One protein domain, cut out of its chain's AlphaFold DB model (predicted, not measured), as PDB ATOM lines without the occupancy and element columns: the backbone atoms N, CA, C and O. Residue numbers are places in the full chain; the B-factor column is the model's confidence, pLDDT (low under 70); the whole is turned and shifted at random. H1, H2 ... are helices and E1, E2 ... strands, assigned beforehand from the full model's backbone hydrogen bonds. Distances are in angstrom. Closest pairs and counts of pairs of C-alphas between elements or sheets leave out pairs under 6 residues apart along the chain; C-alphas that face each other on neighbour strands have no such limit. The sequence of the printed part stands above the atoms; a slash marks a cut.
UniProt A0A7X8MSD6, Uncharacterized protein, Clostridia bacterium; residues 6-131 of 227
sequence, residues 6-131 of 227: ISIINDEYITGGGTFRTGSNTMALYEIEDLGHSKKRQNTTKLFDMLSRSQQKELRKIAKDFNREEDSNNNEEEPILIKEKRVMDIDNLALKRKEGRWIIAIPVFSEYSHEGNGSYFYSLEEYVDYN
ATOM      1  N   ILE A   6      -7.813  23.562  -1.252       84.88
ATOM      2  CA  ILE A   6      -8.556  22.987  -2.365       84.88
ATOM      3  C   ILE A   6      -9.684  23.925  -2.774       84.88
ATOM      4  O   ILE A   6     -10.423  24.408  -1.927       84.88
ATOM      5  N   SER A   7      -9.771  24.223  -4.071       85.19
ATOM      6  CA  SER A   7     -10.848  25.032  -4.649       85.19
ATOM      7  C   SER A   7     -11.918  24.100  -5.189       85.19
ATOM      8  O   SER A   7     -11.592  23.226  -5.993       85.19
ATOM      9  N   ILE A   8     -13.159  24.274  -4.754       84.25
ATOM     10  CA  ILE A   8     -14.301  23.478  -5.206       84.25
ATOM     11  C   ILE A   8     -15.368  24.441  -5.708       84.25
ATOM     12  O   ILE A   8     -15.676  25.437  -5.047       84.25
ATOM     13  N   ILE A   9     -15.897  24.132  -6.888       83.44
ATOM     14  CA  ILE A   9     -17.075  24.786  -7.442       83.44
ATOM     15  C   ILE A   9     -18.293  24.049  -6.891       83.44
ATOM     16  O   ILE A   9     -18.380  22.828  -7.033       83.44
ATOM     17  N   ASN A  10     -19.206  24.778  -6.257       80.88
ATOM     18  CA  ASN A  10     -20.525  24.263  -5.927       80.88
ATOM     19  C   ASN A  10     -21.538  24.879  -6.887       80.88
ATOM     20  O   ASN A  10     -21.702  26.102  -6.892       80.88
ATOM     21  N   ASP A  11     -22.223  24.018  -7.629       79.06
ATOM     22  CA  ASP A  11     -23.324  24.393  -8.506       79.06
ATOM     23  C   ASP A  11     -24.633  23.984  -7.824       79.06
ATOM     24  O   ASP A  11     -24.882  22.804  -7.560       79.06
ATOM     25  N   GLU A  12     -25.473  24.962  -7.514       80.06
ATOM     26  CA  GLU A  12     -26.831  24.738  -7.036       80.06
ATOM     27  C   GLU A  12     -27.804  24.979  -8.178       80.06
ATOM     28  O   GLU A  12     -27.715  25.985  -8.876       80.06
ATOM     29  N   TYR A  13     -28.757  24.068  -8.361       79.38
ATOM     30  CA  TYR A  13     -29.782  24.194  -9.388       79.38
ATOM     31  C   TYR A  13     -31.145  23.809  -8.826       79.38
ATOM     32  O   TYR A  13     -31.324  22.728  -8.262       79.38
ATOM     33  N   ILE A  14     -32.119  24.699  -8.995       81.00
ATOM     34  CA  ILE A  14     -33.489  24.518  -8.527       81.00
ATOM     35  C   ILE A  14     -34.421  24.541  -9.733       81.00
ATOM     36  O   ILE A  14     -34.395  25.450 -10.566       81.00
ATOM     37  N   THR A  15     -35.303  23.545  -9.779       78.12
ATOM     38  CA  THR A  15     -36.465  23.543 -10.670       78.12
ATOM     39  C   THR A  15     -37.732  23.533  -9.831       78.12
ATOM     40  O   THR A  15     -37.823  22.847  -8.815       78.12
ATOM     41  N   GLY A  16     -38.710  24.314 -10.259       66.12
ATOM     42  CA  GLY A  16     -40.089  24.269  -9.792       66.12
ATOM     43  C   GLY A  16     -40.920  23.916 -11.015       66.12
ATOM     44  O   GLY A  16     -40.654  24.462 -12.082       66.12
ATOM     45  N   GLY A  17     -41.834  22.949 -10.904       70.62
ATOM     46  CA  GLY A  17     -42.533  22.359 -12.056       70.62
ATOM     47  C   GLY A  17     -42.994  23.376 -13.117       70.62
ATOM     48  O   GLY A  17     -43.410  24.484 -12.791       70.62
ATOM     49  N   GLY A  18     -42.920  22.993 -14.397       74.88
ATOM     50  CA  GLY A  18     -43.119  23.901 -15.534       74.88
ATOM     51  C   GLY A  18     -41.788  24.341 -16.160       74.88
ATOM     52  O   GLY A  18     -40.905  23.511 -16.365       74.88
ATOM     53  N   THR A  19     -41.651  25.630 -16.501       74.88
ATOM     54  CA  THR A  19     -40.466  26.208 -17.178       74.88
ATOM     55  C   THR A  19     -39.534  27.012 -16.256       74.88
ATOM     56  O   THR A  19     -38.559  27.590 -16.742       74.88
ATOM     57  N   PHE A  20     -39.799  27.053 -14.943       83.06
ATOM     58  CA  PHE A  20     -38.970  27.780 -13.974       83.06
ATOM     59  C   PHE A  20     -37.645  27.059 -13.703       83.06
ATOM     60  O   PHE A  20     -37.620  25.855 -13.421       83.06
ATOM     61  N   ARG A  21     -36.541  27.808 -13.767       80.38
ATOM     62  CA  ARG A  21     -35.183  27.317 -13.516       80.38
ATOM     63  C   ARG A  21     -34.364  28.393 -12.825       80.38
ATOM     64  O   ARG A  21     -34.369  29.539 -13.274       80.38
ATOM     65  N   THR A  22     -33.623  28.015 -11.789       83.06
ATOM     66  CA  THR A  22     -32.583  28.883 -11.242       83.06
ATOM     67  C   THR A  22     -31.303  28.136 -10.900       83.06
ATOM     68  O   THR A  22     -31.367  26.975 -10.497       83.06
ATOM     69  N   GLY A  23     -30.154  28.782 -11.109       77.94
ATOM     70  CA  GLY A  23     -28.839  28.283 -10.711       77.94
ATOM     71  C   GLY A  23     -28.110  29.267  -9.793       77.94
ATOM     72  O   GLY A  23     -28.396  30.463  -9.850       77.94
ATOM     73  N   SER A  24     -27.179  28.782  -8.963       75.31
ATOM     74  CA  SER A  24     -26.085  29.582  -8.376       75.31
ATOM     75  C   SER A  24     -24.754  28.811  -8.376       75.31
ATOM     76  O   SER A  24     -24.740  27.611  -8.112       75.31
ATOM     77  N   ASN A  25     -23.649  29.477  -8.737       76.56
ATOM     78  CA  ASN A  25     -22.314  28.884  -8.754       76.56
ATOM     79  C   ASN A  25     -21.484  29.607  -7.711       76.56
ATOM     80  O   ASN A  25     -21.409  30.838  -7.696       76.56
ATOM     81  N   THR A  26     -20.848  28.840  -6.834       83.94
ATOM     82  CA  THR A  26     -19.964  29.392  -5.813       83.94
ATOM     83  C   THR A  26     -18.605  28.720  -5.867       83.94
ATOM     84  O   THR A  26     -18.496  27.497  -5.860       83.94
ATOM     85  N   MET A  27     -17.548  29.527  -5.914       87.75
ATOM     86  CA  MET A  27     -16.177  29.054  -5.778       87.75
ATOM     87  C   MET A  27     -15.743  29.204  -4.322       87.75
ATOM     88  O   MET A  27     -15.616  30.317  -3.805       87.75
ATOM     89  N   ALA A  28     -15.474  28.080  -3.667       88.75
ATOM     90  CA  ALA A  28     -15.054  28.044  -2.275       88.75
ATOM     91  C   ALA A  28     -13.681  27.381  -2.125       88.75
ATOM     92  O   ALA A  28     -13.371  26.379  -2.772       88.75
ATOM     93  N   LEU A  29     -12.859  27.938  -1.238       89.56
ATOM     94  CA  LEU A  29     -11.595  27.354  -0.809       89.56
ATOM     95  C   LEU A  29     -11.782  26.654   0.531       89.56
ATOM     96  O   LEU A  29     -12.269  27.250   1.494       89.56
ATOM     97  N   TYR A  30     -11.319  25.416   0.580       89.25
ATOM     98  CA  TYR A  30     -11.323  24.556   1.752       89.25
ATOM     99  C   TYR A  30      -9.883  24.285   2.155       89.25
ATOM    100  O   TYR A  30      -9.024  24.094   1.290       89.25
ATOM    101  N   GLU A  31      -9.608  24.225   3.454       88.00
ATOM    102  CA  GLU A  31      -8.352  23.647   3.917       88.00
ATOM    103  C   GLU A  31      -8.385  22.129   3.709       88.00
ATOM    104  O   GLU A  31      -9.367  21.463   4.038       88.00
ATOM    105  N   ILE A  32      -7.315  21.568   3.142       85.12
ATOM    106  CA  ILE A  32      -7.237  20.130   2.831       85.12
ATOM    107  C   ILE A  32      -7.387  19.299   4.114       85.12
ATOM    108  O   ILE A  32      -8.068  18.275   4.110       85.12
ATOM    109  N   GLU A  33      -6.819  19.771   5.227       84.44
ATOM    110  CA  GLU A  33      -6.925  19.130   6.545       84.44
ATOM    111  C   GLU A  33      -8.376  19.068   7.052       84.44
ATOM    112  O   GLU A  33      -8.774  18.108   7.714       84.44
ATOM    113  N   ASP A  34      -9.205  20.047   6.688       87.69
ATOM    114  CA  ASP A  34     -10.594  20.134   7.133       87.69
ATOM    115  C   ASP A  34     -11.530  19.221   6.328       87.69
ATOM    116  O   ASP A  34     -12.597  18.838   6.823       87.69
ATOM    117  N   LEU A  35     -11.116  18.769   5.136       83.75
ATOM    118  CA  LEU A  35     -11.893  17.835   4.318       83.75
ATOM    119  C   LEU A  35     -12.124  16.481   5.001       83.75
ATOM    120  O   LEU A  35     -13.090  15.795   4.678       83.75
ATOM    121  N   GLY A  36     -11.310  16.077   5.975       83.56
ATOM    122  CA  GLY A  36     -11.546  14.856   6.755       83.56
ATOM    123  C   GLY A  36     -12.642  14.988   7.820       83.56
ATOM    124  O   GLY A  36     -13.151  13.985   8.317       83.56
ATOM    125  N   HIS A  37     -13.044  16.214   8.173       85.62
ATOM    126  CA  HIS A  37     -13.804  16.488   9.392       85.62
ATOM    127  C   HIS A  37     -15.152  17.147   9.090       85.62
ATOM    128  O   HIS A  37     -15.218  18.340   8.812       85.62
ATOM    129  N   SER A  38     -16.257  16.403   9.221       81.38
ATOM    130  CA  SER A  38     -17.612  16.860   8.847       81.38
ATOM    131  C   SER A  38     -18.009  18.234   9.406       81.38
ATOM    132  O   SER A  38     -18.614  19.024   8.690       81.38
ATOM    133  N   LYS A  39     -17.630  18.549  10.651       82.75
ATOM    134  CA  LYS A  39     -17.890  19.859  11.271       82.75
ATOM    135  C   LYS A  39     -17.022  20.988  10.712       82.75
ATOM    136  O   LYS A  39     -17.464  22.126  10.700       82.75
ATOM    137  N   LYS A  40     -15.795  20.684  10.281       83.00
ATOM    138  CA  LYS A  40     -14.850  21.680   9.762       83.00
ATOM    139  C   LYS A  40     -14.961  21.883   8.254       83.00
ATOM    140  O   LYS A  40     -14.599  22.943   7.779       83.00
ATOM    141  N   ARG A  41     -15.542  20.933   7.510       77.31
ATOM    142  CA  ARG A  41     -15.842  21.085   6.071       77.31
ATOM    143  C   ARG A  41     -16.678  22.323   5.743       77.31
ATOM    144  O   ARG A  41     -16.654  22.775   4.611       77.31
ATOM    145  N   GLN A  42     -17.420  22.854   6.713       79.75
ATOM    146  CA  GLN A  42     -18.199  24.085   6.556       79.75
ATOM    147  C   GLN A  42     -17.329  25.354   6.617       79.75
ATOM    148  O   GLN A  42     -17.791  26.428   6.242       79.75
ATOM    149  N   ASN A  43     -16.076  25.248   7.070       83.69
ATOM    150  CA  ASN A  43     -15.126  26.353   7.093       83.69
ATOM    151  C   ASN A  43     -14.579  26.581   5.686       83.69
ATOM    152  O   ASN A  43     -13.563  26.014   5.282       83.69
ATOM    153  N   THR A  44     -15.266  27.433   4.941       87.81
ATOM    154  CA  THR A  44     -14.844  27.857   3.609       87.81
ATOM    155  C   THR A  44     -14.430  29.317   3.612       87.81
ATOM    156  O   THR A  44     -14.983  30.129   4.352       87.81
ATOM    157  N   THR A  45     -13.508  29.679   2.725       90.62
ATOM    158  CA  THR A  45     -13.179  31.077   2.419       90.62
ATOM    159  C   THR A  45     -13.251  31.307   0.917       90.62
ATOM    160  O   THR A  45     -13.051  30.380   0.136       90.62
ATOM    161  N   LYS A  46     -13.482  32.548   0.481       92.25
ATOM    162  CA  LYS A  46     -13.319  32.915  -0.930       92.25
ATOM    163  C   LYS A  46     -11.875  33.319  -1.205       92.25
ATOM    164  O   LYS A  46     -11.181  33.831  -0.322       92.25
ATOM    165  N   LEU A  47     -11.424  33.143  -2.448       93.00
ATOM    166  CA  LEU A  47     -10.110  33.632  -2.879       93.00
ATOM    167  C   LEU A  47     -10.005  35.153  -2.699       93.00
ATOM    168  O   LEU A  47      -8.977  35.639  -2.233       93.00
ATOM    169  N   PHE A  48     -11.078  35.892  -2.987       95.25
ATOM    170  CA  PHE A  48     -11.142  37.345  -2.820       95.25
ATOM    171  C   PHE A  48     -10.786  37.803  -1.393       95.25
ATOM    172  O   PHE A  48      -9.973  38.716  -1.203       95.25
ATOM    173  N   ASP A  49     -11.308  37.109  -0.380       94.06
ATOM    174  CA  ASP A  49     -11.068  37.412   1.039       94.06
ATOM    175  C   ASP A  49      -9.616  37.153   1.461       94.06
ATOM    176  O   ASP A  49      -9.121  37.695   2.451       94.06
ATOM    177  N   MET A  50      -8.892  36.344   0.687       92.50
ATOM    178  CA  MET A  50      -7.491  36.018   0.921       92.50
ATOM    179  C   MET A  50      -6.513  37.014   0.293       92.50
ATOM    180  O   MET A  50      -5.316  36.947   0.599       92.50
ATOM    181  N   LEU A  51      -6.997  37.912  -0.567       94.88
ATOM    182  CA  LEU A  51      -6.194  38.937  -1.227       94.88
ATOM    183  C   LEU A  51      -5.885  40.110  -0.291       94.88
ATOM    184  O   LEU A  51      -6.565  40.358   0.704       94.88
ATOM    185  N   SER A  52      -4.850  40.882  -0.627       95.88
ATOM    186  CA  SER A  52      -4.571  42.123   0.101       95.88
ATOM    187  C   SER A  52      -5.674  43.165  -0.122       95.88
ATOM    188  O   SER A  52      -6.316  43.206  -1.173       95.88
ATOM    189  N   ARG A  53      -5.837  44.100   0.825       97.31
ATOM    190  CA  ARG A  53      -6.796  45.216   0.692       97.31
ATOM    191  C   ARG A  53      -6.595  46.033  -0.590       97.31
ATOM    192  O   ARG A  53      -7.564  46.565  -1.119       97.31
ATOM    193  N   SER A  54      -5.356  46.149  -1.074       97.38
ATOM    194  CA  SER A  54      -5.052  46.839  -2.335       97.38
ATOM    195  C   SER A  54      -5.636  46.093  -3.533       97.38
ATOM    196  O   SER A  54      -6.352  46.690  -4.328       97.38
ATOM    197  N   GLN A  55      -5.401  44.781  -3.613       97.12
ATOM    198  CA  GLN A  55      -5.912  43.929  -4.693       97.12
ATOM    199  C   GLN A  55      -7.443  43.871  -4.683       97.12
ATOM    200  O   GLN A  55      -8.072  43.998  -5.724       97.12
ATOM    201  N   GLN A  56      -8.061  43.769  -3.502       97.81
ATOM    202  CA  GLN A  56      -9.523  43.804  -3.383       97.81
ATOM    203  C   GLN A  56     -10.123  45.119  -3.899       97.81
ATOM    204  O   GLN A  56     -11.191  45.118  -4.503       97.81
ATOM    205  N   LYS A  57      -9.469  46.262  -3.643       98.00
ATOM    206  CA  LYS A  57      -9.916  47.564  -4.167       98.00
ATOM    207  C   LYS A  57      -9.764  47.644  -5.683       98.00
ATOM    208  O   LYS A  57     -10.658  48.158  -6.344       98.00
ATOM    209  N   GLU A  58      -8.651  47.144  -6.207       97.75
ATOM    210  CA  GLU A  58      -8.383  47.090  -7.643       97.75
ATOM    211  C   GLU A  58      -9.425  46.229  -8.369       97.75
ATOM    212  O   GLU A  58     -10.080  46.720  -9.281       97.75
ATOM    213  N   LEU A  59      -9.670  45.005  -7.897       97.38
ATOM    214  CA  LEU A  59     -10.664  44.097  -8.475       97.38
ATOM    215  C   LEU A  59     -12.084  44.663  -8.420       97.38
ATOM    216  O   LEU A  59     -12.801  44.606  -9.412       97.38
ATOM    217  N   ARG A  60     -12.478  45.285  -7.298       97.81
ATOM    218  CA  ARG A  60     -13.768  45.993  -7.204       97.81
ATOM    219  C   ARG A  60     -13.894  47.103  -8.238       97.81
ATOM    220  O   ARG A  60     -14.982  47.313  -8.759       97.81
ATOM    221  N   LYS A  61     -12.806  47.829  -8.513       97.38
ATOM    222  CA  LYS A  61     -12.802  48.867  -9.543       97.38
ATOM    223  C   LYS A  61     -12.960  48.249 -10.934       97.38
ATOM    224  O   LYS A  61     -13.847  48.679 -11.655       97.38
ATOM    225  N   ILE A  62     -12.166  47.224 -11.258       96.38
ATOM    226  CA  ILE A  62     -12.217  46.517 -12.550       96.38
ATOM    227  C   ILE A  62     -13.630  45.983 -12.817       96.38
ATOM    228  O   ILE A  62     -14.217  46.314 -13.840       96.38
ATOM    229  N   ALA A  63     -14.211  45.236 -11.874       96.44
ATOM    230  CA  ALA A  63     -15.550  44.670 -12.037       96.44
ATOM    231  C   ALA A  63     -16.638  45.745 -12.135       96.44
ATOM    232  O   ALA A  63     -17.569  45.614 -12.924       96.44
ATOM    233  N   LYS A  64     -16.521  46.837 -11.367       96.25
ATOM    234  CA  LYS A  64     -17.469  47.954 -11.448       96.25
ATOM    235  C   LYS A  64     -17.411  48.652 -12.806       96.25
ATOM    236  O   LYS A  64     -18.461  49.003 -13.336       96.25
ATOM    237  N   ASP A  65     -16.210  48.903 -13.320       95.50
ATOM    238  CA  ASP A  65     -16.029  49.552 -14.617       95.50
ATOM    239  C   ASP A  65     -16.565  48.645 -15.743       95.50
ATOM    240  O   ASP A  65     -17.384  49.119 -16.526       95.50
ATOM    241  N   PHE A  66     -16.240  47.344 -15.725       95.12
ATOM    242  CA  PHE A  66     -16.764  46.342 -16.667       95.12
ATOM    243  C   PHE A  66     -18.299  46.254 -16.637       95.12
ATOM    244  O   PHE A  66     -18.958  46.465 -17.649       95.12
ATOM    245  N   ASN A  67     -18.895  46.021 -15.463       91.69
ATOM    246  CA  ASN A  67     -20.344  45.822 -15.350       91.69
ATOM    247  C   ASN A  67     -21.138  47.078 -15.754       91.69
ATOM    248  O   ASN A  67     -22.240  46.960 -16.279       91.69
ATOM    249  N   ARG A  68     -20.584  48.281 -15.532       90.75
ATOM    250  CA  ARG A  68     -21.203  49.543 -15.972       90.75
ATOM    251  C   ARG A  68     -21.189  49.685 -17.496       90.75
ATOM    252  O   ARG A  68     -22.138  50.231 -18.055       90.75
ATOM    253  N   GLU A  69     -20.104  49.275 -18.148       87.88
ATOM    254  CA  GLU A  69     -20.002  49.291 -19.612       87.88
ATOM    255  C   GLU A  69     -21.028  48.339 -20.236       87.88
ATOM    256  O   GLU A  69     -21.763  48.752 -21.131       87.88
ATOM    257  N   GLU A  70     -21.172  47.131 -19.688       85.50
ATOM    258  CA  GLU A  70     -22.197  46.164 -20.112       85.50
ATOM    259  C   GLU A  70     -23.625  46.706 -19.908       85.50
ATOM    260  O   GLU A  70     -24.450  46.626 -20.816       85.50
ATOM    261  N   ASP A  71     -23.907  47.363 -18.775       81.12
ATOM    262  CA  ASP A  71     -25.208  48.011 -18.531       81.12
ATOM    263  C   ASP A  71     -25.526  49.129 -19.535       81.12
ATOM    264  O   ASP A  71     -26.686  49.354 -19.870       81.12
ATOM    265  N   SER A  72     -24.507  49.842 -20.021       73.25
ATOM    266  CA  SER A  72     -24.685  50.962 -20.956       73.25
ATOM    267  C   SER A  72     -24.941  50.500 -22.396       73.25
ATOM    268  O   SER A  72     -25.486  51.259 -23.193       73.25
ATOM    269  N   ASN A  73     -24.535  49.274 -22.733       67.00
ATOM    270  CA  ASN A  73     -24.676  48.700 -24.070       67.00
ATOM    271  C   ASN A  73     -26.036  48.015 -24.291       67.00
ATOM    272  O   ASN A  73     -26.438  47.817 -25.439       67.00
ATOM    273  N   ASN A  74     -26.772  47.715 -23.218       63.66
ATOM    274  CA  ASN A  74     -28.118  47.143 -23.266       63.66
ATOM    275  C   ASN A  74     -29.180  48.231 -23.532       63.66
ATOM    276  O   ASN A  74     -29.962  48.591 -22.654       63.66
ATOM    277  N   ASN A  75     -29.211  48.777 -24.753       56.56
ATOM    278  CA  ASN A  75     -30.303  49.647 -25.206       56.56
ATOM    279  C   ASN A  75     -31.529  48.795 -25.589       56.56
ATOM    280  O   ASN A  75     -31.548  48.146 -26.634       56.56
ATOM    281  N   GLU A  76     -32.539  48.789 -24.717       60.03
ATOM    282  CA  GLU A  76     -33.817  48.086 -24.891       60.03
ATOM    283  C   GLU A  76     -34.715  48.811 -25.918       60.03
ATOM    284  O   GLU A  76     -35.360  49.804 -25.582       60.03
ATOM    285  N   GLU A  77     -34.789  48.329 -27.167       57.94
ATOM    286  CA  GLU A  77     -35.809  48.792 -28.134       57.94
ATOM    287  C   GLU A  77     -37.045  47.870 -28.224       57.94
ATOM    288  O   GLU A  77     -38.083  48.313 -28.711       57.94
ATOM    289  N   GLU A  78     -37.021  46.646 -27.672       56.22
ATOM    290  CA  GLU A  78     -38.196  45.751 -27.628       56.22
ATOM    291  C   GLU A  78     -38.314  44.960 -26.309       56.22
ATOM    292  O   GLU A  78     -37.301  44.695 -25.659       56.22
ATOM    293  N   PRO A  79     -39.532  44.549 -25.890       60.44
ATOM    294  CA  PRO A  79     -39.725  43.738 -24.691       60.44
ATOM    295  C   PRO A  79     -39.233  42.305 -24.935       60.44
ATOM    296  O   PRO A  79     -39.978  41.431 -25.384       60.44
ATOM    297  N   ILE A  80     -37.961  42.052 -24.632       67.56
ATOM    298  CA  ILE A  80     -37.389  40.706 -24.669       67.56
ATOM    299  C   ILE A  80     -37.768  39.992 -23.368       67.56
ATOM    300  O   ILE A  80     -37.432  40.440 -22.275       67.56
ATOM    301  N   LEU A  81     -38.458  38.850 -23.475       77.69
ATOM    302  CA  LEU A  81     -38.828  38.025 -22.314       77.69
ATOM    303  C   LEU A  81     -37.611  37.480 -21.551       77.69
ATOM    304  O   LEU A  81     -37.747  37.129 -20.380       77.69
ATOM    305  N   ILE A  82     -36.457  37.396 -22.219       81.25
ATOM    306  CA  ILE A  82     -35.174  36.955 -21.675       81.25
ATOM    307  C   ILE A  82     -34.190  38.114 -21.791       81.25
ATOM    308  O   ILE A  82     -33.884  38.562 -22.892       81.25
ATOM    309  N   LYS A  83     -33.671  38.566 -20.657       84.69
ATOM    310  CA  LYS A  83     -32.595  39.551 -20.587       84.69
ATOM    311  C   LYS A  83     -31.279  38.829 -20.389       84.69
ATOM    312  O   LYS A  83     -31.187  37.989 -19.497       84.69
ATOM    313  N   GLU A  84     -30.294  39.175 -21.202       87.44
ATOM    314  CA  GLU A  84     -28.922  38.690 -21.103       87.44
ATOM    315  C   GLU A  84     -28.005  39.852 -20.718       87.44
ATOM    316  O   GLU A  84     -28.112  40.957 -21.254       87.44
ATOM    317  N   LYS A  85     -27.110  39.612 -19.764       89.25
ATOM    318  CA  LYS A  85     -26.113  40.588 -19.338       89.25
ATOM    319  C   LYS A  85     -24.817  39.880 -18.999       89.25
ATOM    320  O   LYS A  85     -24.820  38.930 -18.225       89.25
ATOM    321  N   ARG A  86     -23.694  40.394 -19.491       92.50
ATOM    322  CA  ARG A  86     -22.387  39.913 -19.050       92.50
ATOM    323  C   ARG A  86     -22.010  40.552 -17.718       92.50
ATOM    324  O   ARG A  86     -22.149  41.759 -17.527       92.50
ATOM    325  N   VAL A  87     -21.513  39.739 -16.796       92.94
ATOM    326  CA  VAL A  87     -21.116  40.163 -15.455       92.94
ATOM    327  C   VAL A  87     -19.758  39.582 -15.113       92.94
ATOM    328  O   VAL A  87     -19.515  38.383 -15.233       92.94
ATOM    329  N   MET A  88     -18.864  40.454 -14.657       95.50
ATOM    330  CA  MET A  88     -17.592  40.055 -14.078       95.50
ATOM    331  C   MET A  88     -17.769  39.766 -12.586       95.50
ATOM    332  O   MET A  88     -18.084  40.666 -11.799       95.50
ATOM    333  N   ASP A  89     -17.513  38.521 -12.195       93.56
ATOM    334  CA  ASP A  89     -17.767  38.029 -10.846       93.56
ATOM    335  C   ASP A  89     -16.465  37.882 -10.044       93.56
ATOM    336  O   ASP A  89     -15.694  36.927 -10.160       93.56
ATOM    337  N   ILE A  90     -16.221  38.870  -9.185       95.06
ATOM    338  CA  ILE A  90     -15.054  38.910  -8.294       95.06
ATOM    339  C   ILE A  90     -15.265  38.172  -6.971       95.06
ATOM    340  O   ILE A  90     -14.329  38.088  -6.175       95.06
ATOM    341  N   ASP A  91     -16.458  37.644  -6.725       91.12
ATOM    342  CA  ASP A  91     -16.751  36.835  -5.548       91.12
ATOM    343  C   ASP A  91     -16.345  35.373  -5.772       91.12
ATOM    344  O   ASP A  91     -15.969  34.690  -4.818       91.12
ATOM    345  N   ASN A  92     -16.337  34.922  -7.028       91.75
ATOM    346  CA  ASN A  92     -16.038  33.544  -7.417       91.75
ATOM    347  C   ASN A  92     -14.702  33.384  -8.167       91.75
ATOM    348  O   ASN A  92     -14.563  32.542  -9.056       91.75
ATOM    349  N   LEU A  93     -13.689  34.172  -7.790       94.12
ATOM    350  CA  LEU A  93     -12.349  34.104  -8.391       94.12
ATOM    351  C   LEU A  93     -11.761  32.685  -8.364       94.12
ATOM    352  O   LEU A  93     -11.790  32.002  -7.338       94.12
ATOM    353  N   ALA A  94     -11.101  32.308  -9.457       90.44
ATOM    354  CA  ALA A  94     -10.429  31.026  -9.618       90.44
ATOM    355  C   ALA A  94      -8.895  31.162  -9.581       90.44
ATOM    356  O   ALA A  94      -8.327  32.231  -9.818       90.44
ATOM    357  N   LEU A  95      -8.209  30.045  -9.316       90.38
ATOM    358  CA  LEU A  95      -6.775  29.902  -9.579       90.38
ATOM    359  C   LEU A  95      -6.576  29.062 -10.837       90.38
ATOM    360  O   LEU A  95      -7.014  27.916 -10.883       90.38
ATOM    361  N   LYS A  96      -5.861  29.610 -11.822       89.94
ATOM    362  CA  LYS A  96      -5.579  28.945 -13.099       89.94
ATOM    363  C   LYS A  96      -4.076  28.785 -13.312       89.94
ATOM    364  O   LYS A  96      -3.288  29.606 -12.841       89.94
ATOM    365  N   ARG A  97      -3.681  27.721 -14.010       91.81
ATOM    366  CA  ARG A  97      -2.318  27.520 -14.508       91.81
ATOM    367  C   ARG A  97      -2.108  28.284 -15.813       91.81
ATOM    368  O   ARG A  97      -2.926  28.189 -16.723       91.81
ATOM    369  N   LYS A  98      -1.015  29.037 -15.892       92.75
ATOM    370  CA  LYS A  98      -0.570  29.726 -17.103       92.75
ATOM    371  C   LYS A  98       0.948  29.866 -17.084       92.75
ATOM    372  O   LYS A  98       1.494  30.443 -16.142       92.75
ATOM    373  N   GLU A  99       1.613  29.342 -18.112       93.56
ATOM    374  CA  GLU A  99       3.049  29.542 -18.372       93.56
ATOM    375  C   GLU A  99       3.937  29.286 -17.143       93.56
ATOM    376  O   GLU A  99       4.772  30.101 -16.730       93.56
ATOM    377  N   GLY A 100       3.711  28.156 -16.479       93.44
ATOM    378  CA  GLY A 100       4.506  27.770 -15.328       93.44
ATOM    379  C   GLY A 100       4.046  28.337 -13.985       93.44
ATOM    380  O   GLY A 100       4.633  28.018 -12.946       93.44
ATOM    381  N   ARG A 101       2.994  29.163 -13.952       92.75
ATOM    382  CA  ARG A 101       2.546  29.861 -12.738       92.75
ATOM    383  C   ARG A 101       1.052  29.704 -12.500       92.75
ATOM    384  O   ARG A 101       0.256  29.533 -13.413       92.75
ATOM    385  N   TRP A 102       0.676  29.783 -11.235       92.44
ATOM    386  CA  TRP A 102      -0.684  30.046 -10.806       92.44
ATOM    387  C   TRP A 102      -0.978  31.537 -10.947       92.44
ATOM    388  O   TRP A 102      -0.204  32.375 -10.474       92.44
ATOM    389  N   ILE A 103      -2.109  31.858 -11.555       94.12
ATOM    390  CA  ILE A 103      -2.645  33.211 -11.686       94.12
ATOM    391  C   ILE A 103      -4.055  33.265 -11.104       94.12
ATOM    392  O   ILE A 103      -4.721  32.236 -10.966       94.12
ATOM    393  N   ILE A 104      -4.494  34.468 -10.741       95.06
ATOM    394  CA  ILE A 104      -5.885  34.714 -10.360       95.06
ATOM    395  C   ILE A 104      -6.668  34.937 -11.653       95.06
ATOM    396  O   ILE A 104      -6.262  35.750 -12.479       95.06
ATOM    397  N   ALA A 105      -7.771  34.221 -11.811       95.06
ATOM    398  CA  ALA A 105      -8.665  34.317 -12.952       95.06
ATOM    399  C   ALA A 105     -10.039  34.804 -12.478       95.06
ATOM    400  O   ALA A 105     -10.592  34.268 -11.515       95.06
ATOM    401  N   ILE A 106     -10.565  35.833 -13.136       96.25
ATOM    402  CA  ILE A 106     -11.872  36.418 -12.842       96.25
ATOM    403  C   ILE A 106     -12.881  35.807 -13.817       96.25
ATOM    404  O   ILE A 106     -12.716  36.005 -15.023       96.25
ATOM    405  N   PRO A 107     -13.878  35.041 -13.352       94.50
ATOM    406  CA  PRO A 107     -14.915  34.541 -14.238       94.50
ATOM    407  C   PRO A 107     -15.785  35.689 -14.760       94.50
ATOM    408  O   PRO A 107     -16.152  36.608 -14.021       94.50
ATOM    409  N   VAL A 108     -16.119  35.609 -16.043       94.88
ATOM    410  CA  VAL A 108     -17.149  36.431 -16.672       94.88
ATOM    411  C   VAL A 108     -18.290  35.510 -17.061       94.88
ATOM    412  O   VAL A 108     -18.085  34.510 -17.751       94.88
ATOM    413  N   PHE A 109     -19.482  35.845 -16.591       91.88
ATOM    414  CA  PHE A 109     -20.696  35.086 -16.824       91.88
ATOM    415  C   PHE A 109     -21.653  35.862 -17.719       91.88
ATOM    416  O   PHE A 109     -21.741  37.080 -17.596       91.88
ATOM    417  N   SER A 110     -22.416  35.160 -18.547       90.44
ATOM    418  CA  SER A 110     -23.668  35.675 -19.100       90.44
ATOM    419  C   SER A 110     -24.786  35.330 -18.126       90.44
ATOM    420  O   SER A 110     -25.064  34.154 -17.908       90.44
ATOM    421  N   GLU A 111     -25.387  36.336 -17.501       88.56
ATOM    422  CA  GLU A 111     -26.566  36.224 -16.647       88.56
ATOM    423  C   GLU A 111     -27.830  36.356 -17.494       88.56
ATOM    424  O   GLU A 111     -28.015  37.334 -18.219       88.56
ATOM    425  N   TYR A 112     -28.721  35.384 -17.358       87.19
ATOM    426  CA  TYR A 112     -29.998  35.319 -18.045       87.19
ATOM    427  C   TYR A 112     -31.119  35.431 -17.028       87.19
ATOM    428  O   TYR A 112     -31.210  34.625 -16.101       87.19
ATOM    429  N   SER A 113     -32.014  36.393 -17.225       88.06
ATOM    430  CA  SER A 113     -33.217  36.548 -16.408       88.06
ATOM    431  C   SER A 113     -34.462  36.560 -17.279       88.06
ATOM    432  O   SER A 113     -34.446  37.085 -18.390       88.06
ATOM    433  N   HIS A 114     -35.543  35.960 -16.790       87.00
ATOM    434  CA  HIS A 114     -36.809  35.910 -17.510       87.00
ATOM    435  C   HIS A 114     -37.893  36.692 -16.762       87.00
ATOM    436  O   HIS A 114     -38.340  36.278 -15.691       87.00
ATOM    437  N   GLU A 115     -38.400  37.774 -17.356       81.25
ATOM    438  CA  GLU A 115     -39.346  38.683 -16.685       81.25
ATOM    439  C   GLU A 115     -40.716  38.043 -16.401       81.25
ATOM    440  O   GLU A 115     -41.369  38.367 -15.415       81.25
ATOM    441  N   GLY A 116     -41.153  37.092 -17.235       81.00
ATOM    442  CA  GLY A 116     -42.459  36.434 -17.080       81.00
ATOM    443  C   GLY A 116     -42.560  35.345 -15.999       81.00
ATOM    444  O   GLY A 116     -43.614  35.215 -15.382       81.00
ATOM    445  N   ASN A 117     -41.515  34.537 -15.771       84.00
ATOM    446  CA  ASN A 117     -41.566  33.399 -14.840       84.00
ATOM    447  C   ASN A 117     -40.507  33.453 -13.726       84.00
ATOM    448  O   ASN A 117     -40.482  32.554 -12.888       84.00
ATOM    449  N   GLY A 118     -39.646  34.476 -13.710       82.00
ATOM    450  CA  GLY A 118     -38.612  34.655 -12.691       82.00
ATOM    451  C   GLY A 118     -37.430  33.691 -12.802       82.00
ATOM    452  O   GLY A 118     -36.647  33.608 -11.859       82.00
ATOM    453  N   SER A 119     -37.292  32.950 -13.910       86.31
ATOM    454  CA  SER A 119     -36.109  32.114 -14.137       86.31
ATOM    455  C   SER A 119     -34.841  32.965 -14.156       86.31
ATOM    456  O   SER A 119     -34.829  34.053 -14.736       86.31
ATOM    457  N   TYR A 120     -33.774  32.439 -13.557       85.75
ATOM    458  CA  TYR A 120     -32.476  33.101 -13.475       85.75
ATOM    459  C   TYR A 120     -31.337  32.088 -13.537       85.75
ATOM    460  O   TYR A 120     -31.192  31.272 -12.629       85.75
ATOM    461  N   PHE A 121     -30.506  32.136 -14.569       84.44
ATOM    462  CA  PHE A 121     -29.330  31.273 -14.670       84.44
ATOM    463  C   PHE A 121     -28.154  32.054 -15.234       84.44
ATOM    464  O   PHE A 121     -28.337  33.114 -15.820       84.44
ATOM    465  N   TYR A 122     -26.949  31.528 -15.081       86.31
ATOM    466  CA  TYR A 122     -25.764  32.092 -15.711       86.31
ATOM    467  C   TYR A 122     -24.982  30.998 -16.433       86.31
ATOM    468  O   TYR A 122     -25.079  29.813 -16.104       86.31
ATOM    469  N   SER A 123     -24.204  31.409 -17.425       86.56
ATOM    470  CA  SER A 123     -23.260  30.562 -18.148       86.56
ATOM    471  C   SER A 123     -21.874  31.176 -18.048       86.56
ATOM    472  O   SER A 123     -21.726  32.381 -18.232       86.56
ATOM    473  N   LEU A 124     -20.866  30.371 -17.707       89.81
ATOM    474  CA  LEU A 124     -19.481  30.834 -17.716       89.81
ATOM    475  C   LEU A 124     -19.051  31.045 -19.170       89.81
ATOM    476  O   LEU A 124     -19.018  30.086 -19.937       89.81
ATOM    477  N   GLU A 125     -18.691  32.274 -19.521       92.50
ATOM    478  CA  GLU A 125     -18.209  32.622 -20.861       92.50
ATOM    479  C   GLU A 125     -16.695  32.470 -20.942       92.50
ATOM    480  O   GLU A 125     -16.148  31.778 -21.800       92.50
ATOM    481  N   GLU A 126     -15.994  33.127 -20.019       94.62
ATOM    482  CA  GLU A 126     -14.544  33.193 -20.052       94.62
ATOM    483  C   GLU A 126     -13.936  33.474 -18.679       94.62
ATOM    484  O   GLU A 126     -14.614  33.761 -17.689       94.62
ATOM    485  N   TYR A 127     -12.608  33.413 -18.648       94.44
ATOM    486  CA  TYR A 127     -11.800  33.851 -17.527       94.44
ATOM    487  C   TYR A 127     -10.882  34.982 -17.967       94.44
ATOM    488  O   TYR A 127     -10.053  34.800 -18.859       94.44
ATOM    489  N   VAL A 128     -10.974  36.114 -17.276       96.25
ATOM    490  CA  VAL A 128     -10.063  37.245 -17.448       96.25
ATOM    491  C   VAL A 128      -8.906  37.116 -16.464       96.25
ATOM    492  O   VAL A 128      -9.101  36.989 -15.253       96.25
ATOM    493  N   ASP A 129      -7.681  37.165 -16.977       96.38
ATOM    494  CA  ASP A 129      -6.480  37.047 -16.154       96.38
ATOM    495  C   ASP A 129      -6.248  38.315 -15.323       96.38
ATOM    496  O   ASP A 129      -6.160  39.429 -15.844       96.38
ATOM    497  N   TYR A 130      -6.059  38.141 -14.016       96.00
ATOM    498  CA  TYR A 130      -5.640  39.209 -13.119       96.00
ATOM    499  C   TYR A 130      -4.138  39.113 -12.836       96.00
ATOM    500  O   TYR A 130      -3.651  38.169 -12.213       96.00
ATOM    501  N   ASN A 131      -3.402  40.157 -13.224       90.62
ATOM    502  CA  ASN A 131      -1.942  40.240 -13.082       90.62
ATOM    503  C   ASN A 131      -1.447  40.462 -11.635       90.62
ATOM    504  O   ASN A 131      -0.256  40.685 -11.398       90.62
TER     505      ASN A 131
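Overview. This is residues 6 to 131 of the 227 residues of an uncharacterized protein of Clostridia bacterium (UniProt A0A7X8MSD6). A long, strongly twisted sheet, built round E5 with E3 and E4 on one side of it and E6 on the other, is only partly face to face with a two-stranded hairpin, E1 and E2, beside E6. The long helix H2 runs beside the E3 edge, at the sheet's level, while the small helix H1 lies far from the larger sheet, at one end of the hairpin. The printed part has 126 residues, with named elements in the order E1 E2 H1 H2 E3 E4 E5 E6, a mix of helices and strands; both sheets are antiparallel, and the larger is branched. The whole is loose, with a radius of gyration of the C-alphas of 17.2 A and spans of 51 by 37 by 26 A.

Arrangement. E5, residues 101 to 114, has three antiparallel neighbours in staggered pairing. E3, residues 82 to 88, is beside its residues 108 to 114, with N 85 and O 111 2.9 A apart. E4, residues 94 to 98, is on the same side, with N 96 and O 103 3.0 A apart. E6, residues 120 to 130, is on the other side, with N 112 and O 121 2.8 A apart, and bends by 60 degrees at residue 126. E4, E5 and E6 form a meander, each strand the antiparallel neighbour of the one before. H2, residues 53 to 73, is on this sheet at its level, 1.1 A in height; it touches E3, closest at the C-alphas of Ala 63 and Met 88, 5.4 A. E1, residues 6 to 16, and E2, residues 20 to 31, form a hairpin, with N 10 and O 26 2.8 A apart. The two sheets make a sandwich, two sheets face to face, their best planes 11 degrees apart; E2 touches E6, closest at the C-alphas of Thr 22 and Tyr 120, 4.8 A. H1, residues 32 to 36, is apart from H2. Every O i to N i+4 pair is within hydrogen-bond range in H2; in H1 it is 0 of 1, with 1 of 2 O i to N i+3 pairs.

Along the chain. E5 is 40.1 A long, E2 35.7 A, E1 32.4 A, H2 30.7 A, E6 27.5 A and E3 19.4 A; E4 and H1 are shorter. E1 begins at C-alpha 6 (-8.556, 22.987, -2.365), H2 at C-alpha 53 (-6.796, 45.216, 0.692), and E6 ends at C-alpha 130 (-5.640, 39.209, -13.119).

Size, cuts and confidence. The C-alphas farthest apart are those of Gly 36 and Glu 77, 54.4 A. The printed part has no cut. The link from H1 to H2, residues 37 to 52, is long; its residues 44 to 45 pair antiparallel with residues 29 to 30 of E2. Mean pLDDT of the printed part is 86.5, with residue 16 and residues 73 to 80 under 70.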